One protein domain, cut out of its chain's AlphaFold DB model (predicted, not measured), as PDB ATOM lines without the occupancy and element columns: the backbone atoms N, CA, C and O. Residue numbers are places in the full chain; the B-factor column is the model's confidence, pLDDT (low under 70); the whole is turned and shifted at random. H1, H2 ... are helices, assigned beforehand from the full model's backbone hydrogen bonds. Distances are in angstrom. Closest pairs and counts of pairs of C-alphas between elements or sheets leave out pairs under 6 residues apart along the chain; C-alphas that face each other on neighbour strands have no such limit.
ATOM      1  N   ASN A   4       9.366   8.495  28.140       92.38
ATOM      2  CA  ASN A   4       8.494   9.253  27.234       92.38
ATOM      3  C   ASN A   4       7.308   8.412  26.750       92.38
ATOM      4  O   ASN A   4       6.177   8.898  26.752       92.38
ATOM      5  N   LEU A   5       7.542   7.151  26.374       93.25
ATOM      6  CA  LEU A   5       6.483   6.235  25.945       93.25
ATOM      7  C   LEU A   5       5.475   5.988  27.073       93.25
ATOM      8  O   LEU A   5       4.268   6.095  26.861       93.25
ATOM      9  N   VAL A   6       5.970   5.707  28.281       93.19
ATOM     10  CA  VAL A   6       5.131   5.496  29.470       93.19
ATOM     11  C   VAL A   6       4.271   6.732  29.739       93.19
ATOM     12  O   VAL A   6       3.052   6.619  29.863       93.19
ATOM     13  N   ARG A   7       4.868   7.932  29.754       93.88
ATOM     14  CA  ARG A   7       4.135   9.199  29.931       93.88
ATOM     15  C   ARG A   7       3.093   9.428  28.841       93.88
ATOM     16  O   ARG A   7       1.986   9.865  29.146       93.88
ATOM     17  N   PHE A   8       3.420   9.121  27.588       95.00
ATOM     18  CA  PHE A   8       2.493   9.245  26.468       95.00
ATOM     19  C   PHE A   8       1.272   8.337  26.621       95.00
ATOM     20  O   PHE A   8       0.143   8.810  26.493       95.00
ATOM     21  N   ILE A   9       1.478   7.068  26.967       94.75
ATOM     22  CA  ILE A   9       0.387   6.113  27.187       94.75
ATOM     23  C   ILE A   9      -0.480   6.550  28.378       94.75
ATOM     24  O   ILE A   9      -1.705   6.598  28.262       94.75
ATOM     25  N   ARG A  10       0.137   6.961  29.493       94.06
ATOM     26  CA  ARG A  10      -0.580   7.498  30.663       94.06
ATOM     27  C   ARG A  10      -1.379   8.760  30.329       94.06
ATOM     28  O   ARG A  10      -2.514   8.904  30.776       94.06
ATOM     29  N   LYS A  11      -0.840   9.657  29.497       93.62
ATOM     30  CA  LYS A  11      -1.570  10.833  28.995       93.62
ATOM     31  C   LYS A  11      -2.819  10.419  28.210       93.62
ATOM     32  O   LYS A  11      -3.894  10.935  28.495       93.62
ATOM     33  N   ILE A  12      -2.695   9.469  27.279       93.75
ATOM     34  CA  ILE A  12      -3.828   8.960  26.484       93.75
ATOM     35  C   ILE A  12      -4.904   8.348  27.394       93.75
ATOM     36  O   ILE A  12      -6.092   8.614  27.204       93.75
ATOM     37  N   MET A  13      -4.499   7.558  28.396       92.81
ATOM     38  CA  MET A  13      -5.421   6.985  29.381       92.81
ATOM     39  C   MET A  13      -6.135   8.075  30.190       92.81
ATOM     40  O   MET A  13      -7.357   8.047  30.301       92.81
ATOM     41  N   LYS A  14      -5.403   9.091  30.669       90.81
ATOM     42  CA  LYS A  14      -5.967  10.239  31.402       90.81
ATOM     43  C   LYS A  14      -6.970  11.046  30.572       90.81
ATOM     44  O   LYS A  14      -7.918  11.601  31.116       90.81
ATOM     45  N   GLU A  15      -6.763  11.117  29.260       90.75
ATOM     46  CA  GLU A  15      -7.657  11.785  28.305       90.75
ATOM     47  C   GLU A  15      -8.873  10.913  27.913       90.75
ATOM     48  O   GLU A  15      -9.675  11.309  27.065       90.75
ATOM     49  N   GLY A  16      -9.035   9.735  28.531       89.44
ATOM     50  CA  GLY A  16     -10.171   8.831  28.333       89.44
ATOM     51  C   GLY A  16     -10.132   8.061  27.011       89.44
ATOM     52  O   GLY A  16     -11.141   7.504  26.577       89.44
ATOM     53  N   LYS A  17      -8.983   8.028  26.329       92.31
ATOM     54  CA  LYS A  17      -8.829   7.395  25.011       92.31
ATOM     55  C   LYS A  17      -8.366   5.940  25.160       92.31
ATOM     56  O   LYS A  17      -7.349   5.531  24.603       92.31
ATOM     57  N   TYR A  18      -9.139   5.156  25.915       90.44
ATOM     58  CA  TYR A  18      -8.789   3.795  26.343       90.44
ATOM     59  C   TYR A  18      -8.522   2.830  25.189       90.44
ATOM     60  O   TYR A  18      -7.543   2.099  25.240       90.44
ATOM     61  N   GLN A  19      -9.316   2.877  24.117       88.50
ATOM     62  CA  GLN A  19      -9.122   1.983  22.972       88.50
ATOM     63  C   GLN A  19      -7.761   2.200  22.289       88.50
ATOM     64  O   GLN A  19      -7.080   1.241  21.947       88.50
ATOM     65  N   LEU A  20      -7.324   3.459  22.156       90.56
ATOM     66  CA  LEU A  20      -5.995   3.776  21.630       90.56
ATOM     67  C   LEU A  20      -4.893   3.319  22.594       90.56
ATOM     68  O   LEU A  20      -3.888   2.762  22.157       90.56
ATOM     69  N   ALA A  21      -5.077   3.557  23.898       93.56
ATOM     70  CA  ALA A  21      -4.126   3.117  24.914       93.56
ATOM     71  C   ALA A  21      -3.956   1.590  24.896       93.56
ATOM     72  O   ALA A  21      -2.827   1.112  24.890       93.56
ATOM     73  N   GLU A  22      -5.052   0.837  24.808       90.88
ATOM     74  CA  GLU A  22      -5.047  -0.624  24.724       90.88
ATOM     75  C   GLU A  22      -4.257  -1.121  23.508       90.88
ATOM     76  O   GLU A  22      -3.368  -1.959  23.659       90.88
ATOM     77  N   SER A  23      -4.512  -0.566  22.317       87.12
ATOM     78  CA  SER A  23      -3.786  -0.943  21.097       87.12
ATOM     79  C   SER A  23      -2.283  -0.692  21.201       87.12
ATOM     80  O   SER A  23      -1.487  -1.484  20.701       87.12
ATOM     81  N   ILE A  24      -1.873   0.394  21.865       89.38
ATOM     82  CA  ILE A  24      -0.455   0.696  22.079       89.38
ATOM     83  C   ILE A  24       0.144  -0.242  23.137       89.38
ATOM     84  O   ILE A  24       1.233  -0.776  22.930       89.38
ATOM     85  N   ILE A  25      -0.562  -0.487  24.245       90.31
ATOM     86  CA  ILE A  25      -0.112  -1.381  25.321       90.31
ATOM     87  C   ILE A  25       0.125  -2.794  24.789       90.31
ATOM     88  O   ILE A  25       1.130  -3.395  25.146       90.31
ATOM     89  N   GLN A  26      -0.722  -3.308  23.893       84.62
ATOM     90  CA  GLN A  26      -0.539  -4.636  23.289       84.62
ATOM     91  C   GLN A  26       0.804  -4.801  22.561       84.62
ATOM     92  O   GLN A  26       1.347  -5.901  22.523       84.62
ATOM     93  N   ILE A  27       1.367  -3.725  22.006       81.62
ATOM     94  CA  ILE A  27       2.680  -3.768  21.346       81.62
ATOM     95  C   ILE A  27       3.800  -3.857  22.378       81.62
ATOM     96  O   ILE A  27       4.790  -4.560  22.180       81.62
ATOM     97  N   VAL A  28       3.646  -3.131  23.482       82.50
ATOM     98  CA  VAL A  28       4.732  -2.870  24.430       82.50
ATOM     99  C   VAL A  28       4.578  -3.656  25.738       82.50
ATOM    100  O   VAL A  28       5.397  -3.514  26.645       82.50
ATOM    101  N   GLU A  29       3.567  -4.528  25.839       79.62
ATOM    102  CA  GLU A  29       3.196  -5.242  27.071       79.62
ATOM    103  C   GLU A  29       4.326  -6.110  27.627       79.62
ATOM    104  O   GLU A  29       4.434  -6.280  28.839       79.62
ATOM    105  N   ARG A  30       5.202  -6.630  26.759       74.06
ATOM    106  CA  ARG A  30       6.353  -7.440  27.182       74.06
ATOM    107  C   ARG A  30       7.367  -6.619  27.972       74.06
ATOM    108  O   ARG A  30       7.960  -7.114  28.925       74.06
ATOM    109  N   GLU A  31       7.566  -5.369  27.575       80.69
ATOM    110  CA  GLU A  31       8.538  -4.469  28.193       80.69
ATOM    111  C   GLU A  31       7.927  -3.734  29.393       80.69
ATOM    112  O   GLU A  31       8.581  -3.580  30.431       80.69
ATOM    113  N   TYR A  32       6.647  -3.366  29.284       86.50
ATOM    114  CA  TYR A  32       5.914  -2.557  30.259       86.50
ATOM    115  C   TYR A  32       4.613  -3.242  30.726       86.50
ATOM    116  O   TYR A  32       3.523  -2.695  30.543       86.50
ATOM    117  N   PRO A  33       4.685  -4.424  31.368       85.56
ATOM    118  CA  PRO A  33       3.500  -5.159  31.823       85.56
ATOM    119  C   PRO A  33       2.688  -4.375  32.864       85.56
ATOM    120  O   PRO A  33       1.470  -4.525  32.951       85.56
ATOM    121  N   PHE A  34       3.333  -3.472  33.608       91.31
ATOM    122  CA  PHE A  34       2.669  -2.588  34.563       91.31
ATOM    123  C   PHE A  34       1.676  -1.610  33.910       91.31
ATOM    124  O   PHE A  34       0.713  -1.219  34.559       91.31
ATOM    125  N   LEU A  35       1.835  -1.258  32.625       93.94
ATOM    126  CA  LEU A  35       0.858  -0.415  31.921       93.94
ATOM    127  C   LEU A  35      -0.475  -1.138  31.705       93.94
ATOM    128  O   LEU A  35      -1.523  -0.500  31.680       93.94
ATOM    129  N   LYS A  36      -0.451  -2.471  31.593       93.19
ATOM    130  CA  LYS A  36      -1.659  -3.303  31.514       93.19
ATOM    131  C   LYS A  36      -2.405  -3.328  32.848       93.19
ATOM    132  O   LYS A  36      -3.632  -3.321  32.861       93.19
ATOM    133  N   PHE A  37      -1.660  -3.317  33.954       92.50
ATOM    134  CA  PHE A  37      -2.220  -3.140  35.292       92.50
ATOM    135  C   PHE A  37      -2.895  -1.769  35.426       92.50
ATOM    136  O   PHE A  37      -4.073  -1.717  35.767       92.50
ATOM    137  N   GLU A  38      -2.191  -0.680  35.099       94.06
ATOM    138  CA  GLU A  38      -2.767   0.673  35.151       94.06
ATOM    139  C   GLU A  38      -4.027   0.781  34.281       94.06
ATOM    140  O   GLU A  38      -5.045   1.299  34.732       94.06
ATOM    141  N   TYR A  39      -3.993   0.230  33.064       93.88
ATOM    142  CA  TYR A  39      -5.149   0.190  32.172       93.88
ATOM    143  C   TYR A  39      -6.353  -0.523  32.795       93.88
ATOM    144  O   TYR A  39      -7.462  -0.004  32.722       93.88
ATOM    145  N   ALA A  40      -6.142  -1.684  33.427       91.19
ATOM    146  CA  ALA A  40      -7.207  -2.437  34.088       91.19
ATOM    147  C   ALA A  40      -7.828  -1.664  35.265       91.19
ATOM    148  O   ALA A  40      -9.037  -1.733  35.476       91.19
ATOM    149  N   VAL A  41      -7.022  -0.882  35.994       90.31
ATOM    150  CA  VAL A  41      -7.528   0.034  37.027       90.31
ATOM    151  C   VAL A  41      -8.399   1.126  36.398       90.31
ATOM    152  O   VAL A  41      -9.532   1.327  36.820       90.31
ATOM    153  N   PHE A  42      -7.921   1.789  35.340       87.88
ATOM    154  CA  PHE A  42      -8.666   2.862  34.667       87.88
ATOM    155  C   PHE A  42      -9.939   2.398  33.952       87.88
ATOM    156  O   PHE A  42     -10.895   3.165  33.843       87.88
ATOM    157  N   SER A  43      -9.965   1.163  33.451       84.94
ATOM    158  CA  SER A  43     -11.142   0.582  32.802       84.94
ATOM    159  C   SER A  43     -12.185   0.056  33.798       84.94
ATOM    160  O   SER A  43     -13.282  -0.313  33.379       84.94
ATOM    161  N   GLY A  44     -11.869   0.042  35.100       85.56
ATOM    162  CA  GLY A  44     -12.738  -0.464  36.164       85.56
ATOM    163  C   GLY A  44     -12.741  -1.991  36.309       85.56
ATOM    164  O   GLY A  44     -13.542  -2.530  37.073       85.56
ATOM    165  N   ASP A  45     -11.856  -2.707  35.609       87.38
ATOM    166  CA  ASP A  45     -11.693  -4.163  35.719       87.38
ATOM    167  C   ASP A  45     -10.733  -4.519  36.868       87.38
ATOM    168  O   ASP A  45      -9.605  -4.986  36.689       87.38
ATOM    169  N   LEU A  46     -11.192  -4.250  38.089       83.94
ATOM    170  CA  LEU A  46     -10.366  -4.277  39.297       83.94
ATOM    171  C   LEU A  46      -9.905  -5.687  39.700       83.94
ATOM    172  O   LEU A  46      -8.813  -5.866  40.241       83.94
ATOM    173  N   GLU A  47     -10.703  -6.709  39.392       84.50
ATOM    174  CA  GLU A  47     -10.328  -8.107  39.617       84.50
ATOM    175  C   GLU A  47      -9.177  -8.536  38.700       84.50
ATOM    176  O   GLU A  47      -8.250  -9.231  39.127       84.50
ATOM    177  N   ASN A  48      -9.197  -8.101  37.439       87.62
ATOM    178  CA  ASN A  48      -8.095  -8.321  36.515       87.62
ATOM    179  C   ASN A  48      -6.873  -7.470  36.887       87.62
ATOM    180  O   ASN A  48      -5.752  -7.974  36.863       87.62
ATOM    181  N   ALA A  49      -7.080  -6.224  37.325       88.62
ATOM    182  CA  ALA A  49      -6.010  -5.369  37.829       88.62
ATOM    183  C   ALA A  49      -5.251  -6.040  38.982       88.62
ATOM    184  O   ALA A  49      -4.023  -6.098  38.940       88.62
ATOM    185  N   ARG A  50      -5.958  -6.636  39.956       86.19
ATOM    186  CA  ARG A  50      -5.329  -7.388  41.056       86.19
ATOM    187  C   ARG A  50      -4.473  -8.547  40.536       86.19
ATOM    188  O   ARG A  50      -3.312  -8.657  40.916       86.19
ATOM    189  N   LYS A  51      -4.999  -9.363  39.615       87.19
ATOM    190  CA  LYS A  51      -4.262 -10.497  39.019       87.19
ATOM    191  C   LYS A  51      -3.004 -10.051  38.278       87.19
ATOM    192  O   LYS A  51      -1.947 -10.664  38.425       87.19
ATOM    193  N   ILE A  52      -3.104  -8.990  37.476       88.69
ATOM    194  CA  ILE A  52      -1.947  -8.453  36.754       88.69
ATOM    195  C   ILE A  52      -0.934  -7.921  37.767       88.69
ATOM    196  O   ILE A  52       0.238  -8.273  37.668       88.69
ATOM    197  N   PHE A  53      -1.381  -7.154  38.767       87.50
ATOM    198  CA  PHE A  53      -0.524  -6.601  39.815       87.50
ATOM    199  C   PHE A  53       0.240  -7.695  40.560       87.50
ATOM    200  O   PHE A  53       1.447  -7.581  40.742       87.50
ATOM    201  N   GLU A  54      -0.424  -8.792  40.926       85.38
ATOM    202  CA  GLU A  54       0.202  -9.957  41.559       85.38
ATOM    203  C   GLU A  54       1.284 -10.602  40.683       85.38
ATOM    204  O   GLU A  54       2.279 -11.096  41.221       85.38
ATOM    205  N   SER A  55       1.157 -10.543  39.354       84.50
ATOM    206  CA  SER A  55       2.170 -11.055  38.422       84.50
ATOM    207  C   SER A  55       3.369 -10.119  38.209       84.50
ATOM    208  O   SER A  55       4.394 -10.562  37.688       84.50
ATOM    209  N   LEU A  56       3.277  -8.845  38.615       85.69
ATOM    210  CA  LEU A  56       4.364  -7.880  38.433       85.69
ATOM    211  C   LEU A  56       5.588  -8.233  39.292       85.69
ATOM    212  O   LEU A  56       5.482  -8.848  40.362       85.69
ATOM    213  N   SER A  57       6.762  -7.798  38.834       83.25
ATOM    214  CA  SER A  57       7.993  -7.909  39.618       83.25
ATOM    215  C   SER A  57       7.904  -7.100  40.910       83.25
ATOM    216  O   SER A  57       7.118  -6.154  41.027       83.25
ATOM    217  N   TYR A  58       8.732  -7.447  41.895       80.00
ATOM    218  CA  TYR A  58       8.785  -6.684  43.138       80.00
ATOM    219  C   TYR A  58       9.108  -5.200  42.909       80.00
ATOM    220  O   TYR A  58       8.496  -4.341  43.538       80.00
ATOM    221  N   GLU A  59      10.032  -4.886  41.997       79.56
ATOM    222  CA  GLU A  59      10.403  -3.503  41.680       79.56
ATOM    223  C   GLU A  59       9.216  -2.703  41.124       79.56
ATOM    224  O   GLU A  59       8.957  -1.585  41.571       79.56
ATOM    225  N   GLU A  60       8.443  -3.309  40.221       85.50
ATOM    226  CA  GLU A  60       7.224  -2.708  39.675       85.50
ATOM    227  C   GLU A  60       6.154  -2.528  40.751       85.50
ATOM    228  O   GLU A  60       5.551  -1.466  40.828       85.50
ATOM    229  N   LYS A  61       5.941  -3.516  41.627       85.19
ATOM    230  CA  LYS A  61       4.994  -3.401  42.752       85.19
ATOM    231  C   LYS A  61       5.401  -2.300  43.729       85.19
ATOM    232  O   LYS A  61       4.558  -1.532  44.187       85.19
ATOM    233  N   PHE A  62       6.695  -2.207  44.028       81.00
ATOM    234  CA  PHE A  62       7.246  -1.214  44.945       81.00
ATOM    235  C   PHE A  62       7.056   0.215  44.427       81.00
ATOM    236  O   PHE A  62       6.807   1.116  45.224       81.00
ATOM    237  N   PHE A  63       7.113   0.423  43.107       84.31
ATOM    238  CA  PHE A  63       6.835   1.722  42.487       84.31
ATOM    239  C   PHE A  63       5.458   2.283  42.879       84.31
ATOM    240  O   PHE A  63       5.328   3.483  43.109       84.31
ATOM    241  N   TYR A  64       4.454   1.418  43.040       85.94
ATOM    242  CA  TYR A  64       3.103   1.812  43.450       85.94
ATOM    243  C   TYR A  64       2.972   2.100  44.954       85.94
ATOM    244  O   TYR A  64       1.913   2.522  45.408       85.94
ATOM    245  N   GLY A  65       4.025   1.890  45.752       73.06
ATOM    246  CA  GLY A  65       4.022   2.191  47.187       73.06
ATOM    247  C   GLY A  65       3.060   1.331  48.015       73.06
ATOM    248  O   GLY A  65       2.818   1.638  49.182       73.06
ATOM    249  N   ILE A  66       2.522   0.255  47.436       71.56
ATOM    250  CA  ILE A  66       1.642  -0.687  48.124       71.56
ATOM    251  C   ILE A  66       2.523  -1.613  48.958       71.56
ATOM    252  O   ILE A  66       3.357  -2.355  48.432       71.56
ATOM    253  N   ALA A  67       2.371  -1.553  50.281       58.62
ATOM    254  CA  ALA A  67       3.087  -2.445  51.176       58.62
ATOM    255  C   ALA A  67       2.633  -3.885  50.904       58.62
ATOM    256  O   ALA A  67       1.487  -4.226  51.180       58.62
ATOM    257  N   LEU A  68       3.539  -4.737  50.408       59.06
ATOM    258  CA  LEU A  68       3.321  -6.179  50.213       59.06
ATOM    259  C   LEU A  68       3.264  -6.926  51.557       59.06
ATOM    260  O   LEU A  68       3.970  -7.909  51.775       59.06
ATOM    261  N   LYS A  69       2.478  -6.419  52.511       51.22
ATOM    262  CA  LYS A  69       2.170  -7.157  53.731       51.22
ATOM    263  C   LYS A  69       1.315  -8.359  53.339       51.22
ATOM    264  O   LYS A  69       0.517  -8.274  52.418       51.22
ATOM    265  N   THR A  70       1.496  -9.455  54.060       46.78
ATOM    266  CA  THR A  70       0.916 -10.801  53.895       46.78
ATOM    267  C   THR A  70      -0.623 -10.898  53.946       46.78
ATOM    268  O   THR A  70      -1.156 -11.965  54.235       46.78
ATOM    269  N   GLY A  71      -1.350  -9.810  53.690       55.78
ATOM    270  CA  GLY A  71      -2.805  -9.777  53.558       55.78
ATOM    271  C   GLY A  71      -3.248  -9.638  52.101       55.78
ATOM    272  O   GLY A  71      -2.455  -9.292  51.228       55.78
ATOM    273  N   GLU A  72      -4.531  -9.903  51.846       62.09
ATOM    274  CA  GLU A  72      -5.152  -9.638  50.546       62.09
ATOM    275  C   GLU A  72      -5.014  -8.152  50.191       62.09
ATOM    276  O   GLU A  72      -5.364  -7.274  50.983       62.09
ATOM    277  N   ILE A  73      -4.492  -7.877  48.994       70.00
ATOM    278  CA  ILE A  73      -4.406  -6.524  48.446       70.00
ATOM    279  C   ILE A  73      -5.832  -6.015  48.251       70.00
ATOM    280  O   ILE A  73      -6.594  -6.584  47.464       70.00
ATOM    281  N   GLN A  74      -6.196  -4.946  48.960       72.44
ATOM    282  CA  GLN A  74      -7.506  -4.342  48.776       72.44
ATOM    283  C   GLN A  74      -7.549  -3.590  47.450       72.44
ATOM    284  O   GLN A  74      -6.624  -2.875  47.073       72.44
ATOM    285  N   VAL A  75      -8.670  -3.734  46.750       71.75
ATOM    286  CA  VAL A  75      -8.899  -3.111  45.445       71.75
ATOM    287  C   VAL A  75      -8.749  -1.582  45.495       71.75
ATOM    288  O   VAL A  75      -8.121  -1.006  44.611       71.75
ATOM    289  N   GLY A  76      -9.234  -0.936  46.561       76.38
ATOM    290  CA  GLY A  76      -9.117   0.518  46.724       76.38
ATOM    291  C   GLY A  76      -7.674   1.017  46.888       76.38
ATOM    292  O   GLY A  76      -7.373   2.151  46.526       76.38
ATOM    293  N   ASP A  77      -6.751   0.177  47.372       80.25
ATOM    294  CA  ASP A  77      -5.333   0.548  47.469       80.25
ATOM    295  C   ASP A  77      -4.679   0.621  46.079       80.25
ATOM    296  O   ASP A  77      -3.813   1.465  45.847       80.25
ATOM    297  N   LEU A  78      -5.124  -0.225  45.138       83.50
ATOM    298  CA  LEU A  78      -4.644  -0.233  43.752       83.50
ATOM    299  C   LEU A  78      -5.091   1.025  43.001       83.50
ATOM    300  O   LEU A  78      -4.277   1.646  42.319       83.50
ATOM    301  N   GLU A  79      -6.355   1.422  43.164       87.00
ATOM    302  CA  GLU A  79      -6.902   2.648  42.570       87.00
ATOM    303  C   GLU A  79      -6.153   3.888  43.066       87.00
ATOM    304  O   GLU A  79      -5.624   4.654  42.259       87.00
ATOM    305  N   ASN A  80      -6.011   4.035  44.388       85.81
ATOM    306  CA  ASN A  80      -5.311   5.167  44.999       85.81
ATOM    307  C   ASN A  80      -3.846   5.263  44.547       85.81
ATOM    308  O   ASN A  80      -3.327   6.357  44.300       85.81
ATOM    309  N   ALA A  81      -3.159   4.120  44.438       86.38
ATOM    310  CA  ALA A  81      -1.769   4.078  44.004       86.38
ATOM    311  C   ALA A  81      -1.605   4.558  42.556       86.38
ATOM    312  O   ALA A  81      -0.716   5.364  42.264       86.38
ATOM    313  N   VAL A  82      -2.480   4.100  41.656       90.00
ATOM    314  CA  VAL A  82      -2.486   4.533  40.254       90.00
ATOM    315  C   VAL A  82      -2.893   6.004  40.143       90.00
ATOM    316  O   VAL A  82      -2.236   6.765  39.433       90.00
ATOM    317  N   GLU A  83      -3.903   6.453  40.885       88.62
ATOM    318  CA  GLU A  83      -4.367   7.843  40.848       88.62
ATOM    319  C   GLU A  83      -3.258   8.829  41.244       88.62
ATOM    320  O   GLU A  83      -3.046   9.845  40.571       88.62
ATOM    321  N   LYS A  84      -2.474   8.502  42.279       88.00
ATOM    322  CA  LYS A  84      -1.332   9.321  42.707       88.00
ATOM    323  C   LYS A  84      -0.327   9.547  41.574       88.00
ATOM    324  O   LYS A  84       0.092  10.681  41.342       88.00
ATOM    325  N   ILE A  85       0.005   8.497  40.824       88.88
ATOM    326  CA  ILE A  85       0.931   8.572  39.683       88.88
ATOM    327  C   ILE A  85       0.386   9.504  38.592       88.88
ATOM    328  O   ILE A  85       1.133  10.276  37.992       88.88
ATOM    329  N   TYR A  86      -0.922   9.465  38.338       89.88
ATOM    330  CA  TYR A  86      -1.554  10.263  37.286       89.88
ATOM    331  C   TYR A  86      -1.770  11.723  37.686       89.88
ATOM    332  O   TYR A  86      -1.848  12.600  36.812       89.88
ATOM    333  N   ASN A  87      -1.840  12.005  38.985       87.31
ATOM    334  CA  ASN A  87      -1.867  13.361  39.525       87.31
ATOM    335  C   ASN A  87      -0.506  14.058  39.398       87.31
ATOM    336  O   ASN A  87      -0.462  15.254  39.113       87.31
ATOM    337  N   GLU A  88       0.590  13.304  39.499       85.38
ATOM    338  CA  GLU A  88       1.967  13.798  39.360       85.38
ATOM    339  C   GLU A  88       2.508  13.715  37.914       85.38
ATOM    340  O   GLU A  88       3.689  13.960  37.669       85.38
ATOM    341  N   LEU A  89       1.655  13.389  36.933       84.75
ATOM    342  CA  LEU A  89       2.064  13.174  35.542       84.75
ATOM    343  C   LEU A  89       2.645  14.448  34.899       84.75
ATOM    344  O   LEU A  89       1.918  15.405  34.611       84.75
ATOM    345  N   ASP A  90       3.943  14.422  34.590       79.12
ATOM    346  CA  ASP A  90       4.585  15.432  33.748       79.12
ATOM    347  C   ASP A  90       3.996  15.393  32.328       79.12
ATOM    348  O   ASP A  90       3.854  14.337  31.707       79.12
ATOM    349  N   LYS A  91       3.635  16.572  31.814       77.44
ATOM    350  CA  LYS A  91       2.999  16.739  30.503       77.44
ATOM    351  C   LYS A  91       4.005  16.819  29.362       77.44
ATOM    352  O   LYS A  91       3.590  16.754  28.203       77.44
ATOM    353  N   ASN A  92       5.288  17.007  29.662       87.94
ATOM    354  CA  ASN A  92       6.308  17.098  28.635       87.94
ATOM    355  C   ASN A  92       6.669  15.697  28.123       87.94
ATOM    356  O   ASN A  92       7.087  14.830  28.893       87.94
ATOM    357  N   ILE A  93       6.473  15.485  26.822       92.25
ATOM    358  CA  ILE A  93       6.709  14.215  26.131       92.25
ATOM    359  C   ILE A  93       7.597  14.510  24.926       92.25
ATOM    360  O   ILE A  93       7.209  15.280  24.045       92.25
ATOM    361  N   ASP A  94       8.762  13.870  24.865       92.12
ATOM    362  CA  ASP A  94       9.587  13.872  23.658       92.12
ATOM    363  C   ASP A  94       9.101  12.796  22.676       92.12
ATOM    364  O   ASP A  94       9.437  11.611  22.767       92.12
ATOM    365  N   TYR A  95       8.294  13.232  21.711       91.69
ATOM    366  CA  TYR A  95       7.727  12.384  20.664       91.69
ATOM    367  C   TYR A  95       8.784  11.818  19.698       91.69
ATOM    368  O   TYR A  95       8.553  10.767  19.097       91.69
ATOM    369  N   ASN A  96       9.955  12.457  19.566       90.81
ATOM    370  CA  ASN A  96      11.016  11.969  18.681       90.81
ATOM    371  C   ASN A  96      11.701  10.723  19.254       90.81
ATOM    372  O   ASN A  96      11.944   9.775  18.506       90.81
ATOM    373  N   SER A  97      11.951  10.688  20.570       92.25
ATOM    374  CA  SER A  97      12.465   9.491  21.258       92.25
ATOM    375  C   SER A  97      11.516   8.305  21.077       92.25
ATOM    376  O   SER A  97      11.951   7.232  20.664       92.25
ATOM    377  N   ILE A  98      10.209   8.511  21.279       90.62
ATOM    378  CA  ILE A  98       9.207   7.451  21.092       90.62
ATOM    379  C   ILE A  98       9.224   6.942  19.648       90.62
ATOM    380  O   ILE A  98       9.263   5.739  19.429       90.62
ATOM    381  N   LYS A  99       9.229   7.841  18.656       87.62
ATOM    382  CA  LYS A  99       9.264   7.459  17.237       87.62
ATOM    383  C   LYS A  99      10.509   6.658  16.866       87.62
ATOM    384  O   LYS A  99      10.420   5.752  16.044       87.62
ATOM    385  N   SER A 100      11.662   7.034  17.417       85.50
ATOM    386  CA  SER A 100      12.934   6.380  17.112       85.50
ATOM    387  C   SER A 100      13.030   4.984  17.722       85.50
ATOM    388  O   SER A 100      13.624   4.105  17.106       85.50
ATOM    389  N   GLU A 101      12.501   4.795  18.930       81.56
ATOM    390  CA  GLU A 101      12.609   3.533  19.670       81.56
ATOM    391  C   GLU A 101      11.429   2.585  19.408       81.56
ATOM    392  O   GLU A 101      11.616   1.373  19.416       81.56
ATOM    393  N   TYR A 102      10.241   3.132  19.133       81.31
ATOM    394  CA  TYR A 102       8.988   2.395  18.937       81.31
ATOM    395  C   TYR A 102       8.209   2.914  17.714       81.31
ATOM    396  O   TYR A 102       7.109   3.473  17.852       81.31
ATOM    397  N   PRO A 103       8.743   2.767  16.488       79.94
ATOM    398  CA  PRO A 103       8.063   3.215  15.271       79.94
ATOM    399  C   PRO A 103       6.681   2.563  15.068       79.94
ATOM    400  O   PRO A 103       5.809   3.146  14.417       79.94
ATOM    401  N   GLU A 104       6.441   1.387  15.645       79.25
ATOM    402  CA  GLU A 104       5.165   0.662  15.625       79.25
ATOM    403  C   GLU A 104       4.041   1.439  16.326       79.25
ATOM    404  O   GLU A 104       2.885   1.368  15.905       79.25
ATOM    405  N   VAL A 105       4.363   2.246  17.343       83.81
ATOM    406  CA  VAL A 105       3.385   3.098  18.043       83.81
ATOM    407  C   VAL A 105       2.797   4.126  17.080       83.81
ATOM    408  O   VAL A 105       1.582   4.328  17.041       83.81
ATOM    409  N   VAL A 106       3.640   4.734  16.239       84.94
ATOM    410  CA  VAL A 106       3.196   5.688  15.212       84.94
ATOM    411  C   VAL A 106       2.308   4.990  14.178       84.94
ATOM    412  O   VAL A 106       1.295   5.551  13.757       84.94
ATOM    413  N   GLN A 107       2.642   3.752  13.799       75.94
ATOM    414  CA  GLN A 107       1.832   2.963  12.865       75.94
ATOM    415  C   GLN A 107       0.443   2.643  13.430       75.94
ATOM    416  O   GLN A 107      -0.546   2.816  12.720       75.94
ATOM    417  N   VAL A 108       0.334   2.266  14.708       81.81
ATOM    418  CA  VAL A 108      -0.973   2.036  15.350       81.81
ATOM    419  C   VAL A 108      -1.828   3.292  15.369       81.81
ATOM    420  O   VAL A 108      -3.011   3.227  15.040       81.81
ATOM    421  N   ILE A 109      -1.241   4.452  15.670       85.94
ATOM    422  CA  ILE A 109      -1.979   5.721  15.659       85.94
ATOM    423  C   ILE A 109      -2.520   6.023  14.248       85.94
ATOM    424  O   ILE A 109      -3.652   6.494  14.114       85.94
ATOM    425  N   ARG A 110      -1.761   5.714  13.185       83.44
ATOM    426  CA  ARG A 110      -2.239   5.842  11.795       83.44
ATOM    427  C   ARG A 110      -3.391   4.886  11.488       83.44
ATOM    428  O   ARG A 110      -4.382   5.318  10.908       83.44
ATOM    429  N   LEU A 111      -3.285   3.621  11.890       78.50
ATOM    430  CA  LEU A 111      -4.337   2.622  11.670       78.50
ATOM    431  C   LEU A 111      -5.641   2.999  12.388       78.50
ATOM    432  O   LEU A 111      -6.722   2.907  11.798       78.50
ATOM    433  N   GLU A 112      -5.548   3.486  13.626       82.62
ATOM    434  CA  GLU A 112      -6.706   3.998  14.364       82.62
ATOM    435  C   GLU A 112      -7.278   5.267  13.710       82.62
ATOM    436  O   GLU A 112      -8.497   5.429  13.661       82.62
ATOM    437  N   LEU A 113      -6.443   6.130  13.112       86.25
ATOM    438  CA  LEU A 113      -6.927   7.293  12.360       86.25
ATOM    439  C   LEU A 113      -7.713   6.859  11.120       86.25
ATOM    440  O   LEU A 113      -8.804   7.370  10.879       86.25
ATOM    441  N   GLU A 114      -7.203   5.905  10.344       80.75
ATOM    442  CA  GLU A 114      -7.921   5.376   9.183       80.75
ATOM    443  C   GLU A 114      -9.260   4.748   9.576       80.75
ATOM    444  O   GLU A 114     -10.273   4.948   8.904       80.75
ATOM    445  N   LYS A 115      -9.285   4.004  10.685       81.56
ATOM    446  CA  LYS A 115     -10.510   3.424  11.242       81.56
ATOM    447  C   LYS A 115     -11.497   4.511  11.670       81.56
ATOM    448  O   LYS A 115     -12.672   4.418  11.323       81.56
ATOM    449  N   ALA A 116     -11.029   5.563  12.340       85.50
ATOM    450  CA  ALA A 116     -11.851   6.707  12.722       85.50
ATOM    451  C   ALA A 116     -12.425   7.440  11.495       85.50
ATOM    452  O   ALA A 116     -13.602   7.796  11.495       85.50
ATOM    453  N   ILE A 117     -11.635   7.595  10.422       80.31
ATOM    454  CA  ILE A 117     -12.084   8.155   9.135       80.31
ATOM    455  C   ILE A 117     -13.189   7.291   8.524       80.31
ATOM    456  O   ILE A 117     -14.234   7.823   8.149       80.31
ATOM    457  N   ARG A 118     -12.997   5.966   8.464       80.62
ATOM    458  CA  ARG A 118     -14.015   5.027   7.957       80.62
ATOM    459  C   ARG A 118     -15.317   5.099   8.756       80.62
ATOM    460  O   ARG A 118     -16.393   5.051   8.169       80.62
ATOM    461  N   ASN A 119     -15.211   5.269  10.071       84.94
ATOM    462  CA  ASN A 119     -16.352   5.362  10.980       84.94
ATOM    463  C   ASN A 119     -16.949   6.780  11.071       84.94
ATOM    464  O   ASN A 119     -17.943   6.976  11.766       84.94
ATOM    465  N   ASN A 120     -16.368   7.764  10.373       87.75
ATOM    466  CA  ASN A 120     -16.754   9.176  10.412       87.75
ATOM    467  C   ASN A 120     -16.761   9.781  11.838       87.75
ATOM    468  O   ASN A 120     -17.547  10.684  12.141       87.75
ATOM    469  N   ASP A 121     -15.868   9.304  12.712       90.12
ATOM    470  CA  ASP A 121     -15.708   9.809  14.079       90.12
ATOM    471  C   ASP A 121     -14.858  11.087  14.079       90.12
ATOM    472  O   ASP A 121     -13.631  11.071  14.192       90.12
ATOM    473  N   LYS A 122     -15.526  12.232  13.923       90.25
ATOM    474  CA  LYS A 122     -14.867  13.541  13.792       90.25
ATOM    475  C   LYS A 122     -14.040  13.943  15.012       90.25
ATOM    476  O   LYS A 122     -13.058  14.670  14.850       90.25
ATOM    477  N   GLU A 123     -14.439  13.528  16.212       91.38
ATOM    478  CA  GLU A 123     -13.707  13.873  17.429       91.38
ATOM    479  C   GLU A 123     -12.399  13.082  17.494       91.38
ATOM    480  O   GLU A 123     -11.326  13.672  17.650       91.38
ATOM    481  N   LEU A 124     -12.480  11.766  17.277       89.62
ATOM    482  CA  LEU A 124     -11.318  10.888  17.275       89.62
ATOM    483  C   LEU A 124     -10.358  11.220  16.125       89.62
ATOM    484  O   LEU A 124      -9.149  11.267  16.340       89.62
ATOM    485  N   ILE A 125     -10.875  11.557  14.939       88.88
ATOM    486  CA  ILE A 125     -10.062  12.034  13.808       88.88
ATOM    487  C   ILE A 125      -9.244  13.265  14.211       88.88
ATOM    488  O   ILE A 125      -8.034  13.297  13.985       88.88
ATOM    489  N   ARG A 126      -9.876  14.284  14.810       92.44
ATOM    490  CA  ARG A 126      -9.176  15.515  15.215       92.44
ATOM    491  C   ARG A 126      -8.102  15.225  16.261       92.44
ATOM    492  O   ARG A 126      -6.994  15.745  16.155       92.44
ATOM    493  N   TYR A 127      -8.430  14.385  17.237       93.12
ATOM    494  CA  TYR A 127      -7.512  13.977  18.293       93.12
ATOM    495  C   TYR A 127      -6.283  13.233  17.741       93.12
ATOM    496  O   TYR A 127      -5.148  13.637  17.995       93.12
ATOM    497  N   LEU A 128      -6.498  12.199  16.921       92.31
ATOM    498  CA  LEU A 128      -5.427  11.380  16.346       92.31
ATOM    499  C   LEU A 128      -4.542  12.176  15.380       92.31
ATOM    500  O   LEU A 128      -3.323  12.025  15.410       92.31
ATOM    501  N   LYS A 129      -5.123  13.084  14.583       90.88
ATOM    502  CA  LYS A 129      -4.347  14.036  13.773       90.88
ATOM    503  C   LYS A 129      -3.449  14.918  14.639       90.88
ATOM    504  O   LYS A 129      -2.277  15.084  14.320       90.88
ATOM    505  N   GLY A 130      -3.983  15.453  15.739       91.50
ATOM    506  CA  GLY A 130      -3.217  16.268  16.681       91.50
ATOM    507  C   GLY A 130      -2.027  15.514  17.278       91.50
ATOM    508  O   GLY A 130      -0.938  16.072  17.375       91.50
ATOM    509  N   ILE A 131      -2.204  14.234  17.616       92.88
ATOM    510  CA  ILE A 131      -1.104  13.378  18.075       92.88
ATOM    511  C   ILE A 131      -0.075  13.157  16.966       92.88
ATOM    512  O   ILE A 131       1.116  13.335  17.212       92.88
ATOM    513  N   LEU A 132      -0.512  12.780  15.761       91.69
ATOM    514  CA  LEU A 132       0.391  12.483  14.645       91.69
ATOM    515  C   LEU A 132       1.248  13.684  14.256       91.69
ATOM    516  O   LEU A 132       2.423  13.496  13.966       91.69
ATOM    517  N   LEU A 133       0.715  14.905  14.329       91.19
ATOM    518  CA  LEU A 133       1.493  16.124  14.089       91.19
ATOM    519  C   LEU A 133       2.654  16.301  15.079       91.19
ATOM    520  O   LEU A 133       3.680  16.861  14.708       91.19
ATOM    521  N   ASN A 134       2.540  15.793  16.311       91.81
ATOM    522  CA  ASN A 134       3.654  15.833  17.267       91.81
ATOM    523  C   ASN A 134       4.767  14.835  16.902       91.81
ATOM    524  O   ASN A 134       5.936  15.100  17.161       91.81
ATOM    525  N   PHE A 135       4.415  13.701  16.290       88.12
ATOM    526  CA  PHE A 135       5.374  12.708  15.787       88.12
ATOM    527  C   PHE A 135       5.956  13.082  14.415       88.12
ATOM    528  O   PHE A 135       7.073  12.690  14.059       88.12
ATOM    529  N   GLU A 136       5.169  13.790  13.610       85.44
ATOM    530  CA  GLU A 136       5.457  14.138  12.225       85.44
ATOM    531  C   GLU A 136       4.901  15.529  11.885       85.44
ATOM    532  O   GLU A 136       3.840  15.651  11.269       85.44
TER     533      GLU A 136
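What this domain is: This is residues 4 to 136 of the 367 residues of an uncharacterized protein of Thermosipho sp. 1063 (UniProt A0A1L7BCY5). Helices are stacked across the long axis of an elongated body: H1, H2 and H3 form an up-and-down bundle in its middle, each running against the one before, with H4 packed on H3 towards one end and the H8 and H9 hairpin making the other end, H8 packed on H2. H6 crosses H3 at a steep angle and makes a corner with H4, their first residues Val 75 and Leu 46 coming closest, and H5 lies near the long link, residues 64 to 74, that makes the far end. The printed part has 133 residues with nine named helices, H1 to H9 in order, and no named strand: all helix. It is compact, with a radius of gyration of the C-alphas of 15.8 A and spans of 49 by 29 by 25 A.

How they stand to each other: Start with H1, residues 4 to 14: it forms a hairpin with H2, residues 18 to 28, C-alphas Ile 9 and Ala 21 closest at 5.9 A. H3, residues 33 to 42, forms hairpins with H2 and with H4, residues 46 to 55, where C-alphas Ala 40 and Ala 49 come closest, 4.9 A. H5, residues 58 to 63, touches no helix. H6, residues 75 to 87, touches H3 with residues 78 to 82 alone, about perpendicular at 79 degrees, C-alphas Val 41 and Glu 79 closest at 6.2 A. H7, residues 95 to 101, touches H1, C-alphas Leu 5 and Ile 98 closest at 5.7 A. H8, residues 103 to 118, touches H2 at a shallow tilt of 31 degrees, C-alphas Ile 24 and Val 105 closest at 6.1 A, and forms a hairpin with H9, residues 122 to 135. Every O i to N i+4 pair is within hydrogen-bond range in H1, H4, H5, H7 and H8; H2 has 6 of 7, H3 5 of 6, H6 8 of 9 and H9 9 of 10.

Where its parts are: Find C-alpha 4 at (8.494, 9.253, 27.234), where H1 begins; H9 ends at C-alpha 135, (5.374, 12.708, 15.787). H8 is 23.3 A long, H9 20.4 A and H6 18.9 A.

The domain as a whole: The C-alphas of Thr 70 and Asn 120 are the farthest apart, 51.0 A. The printed part has no cut; the link from H5 to H6 is long, and its residues 67 to 72 have pLDDT under 70.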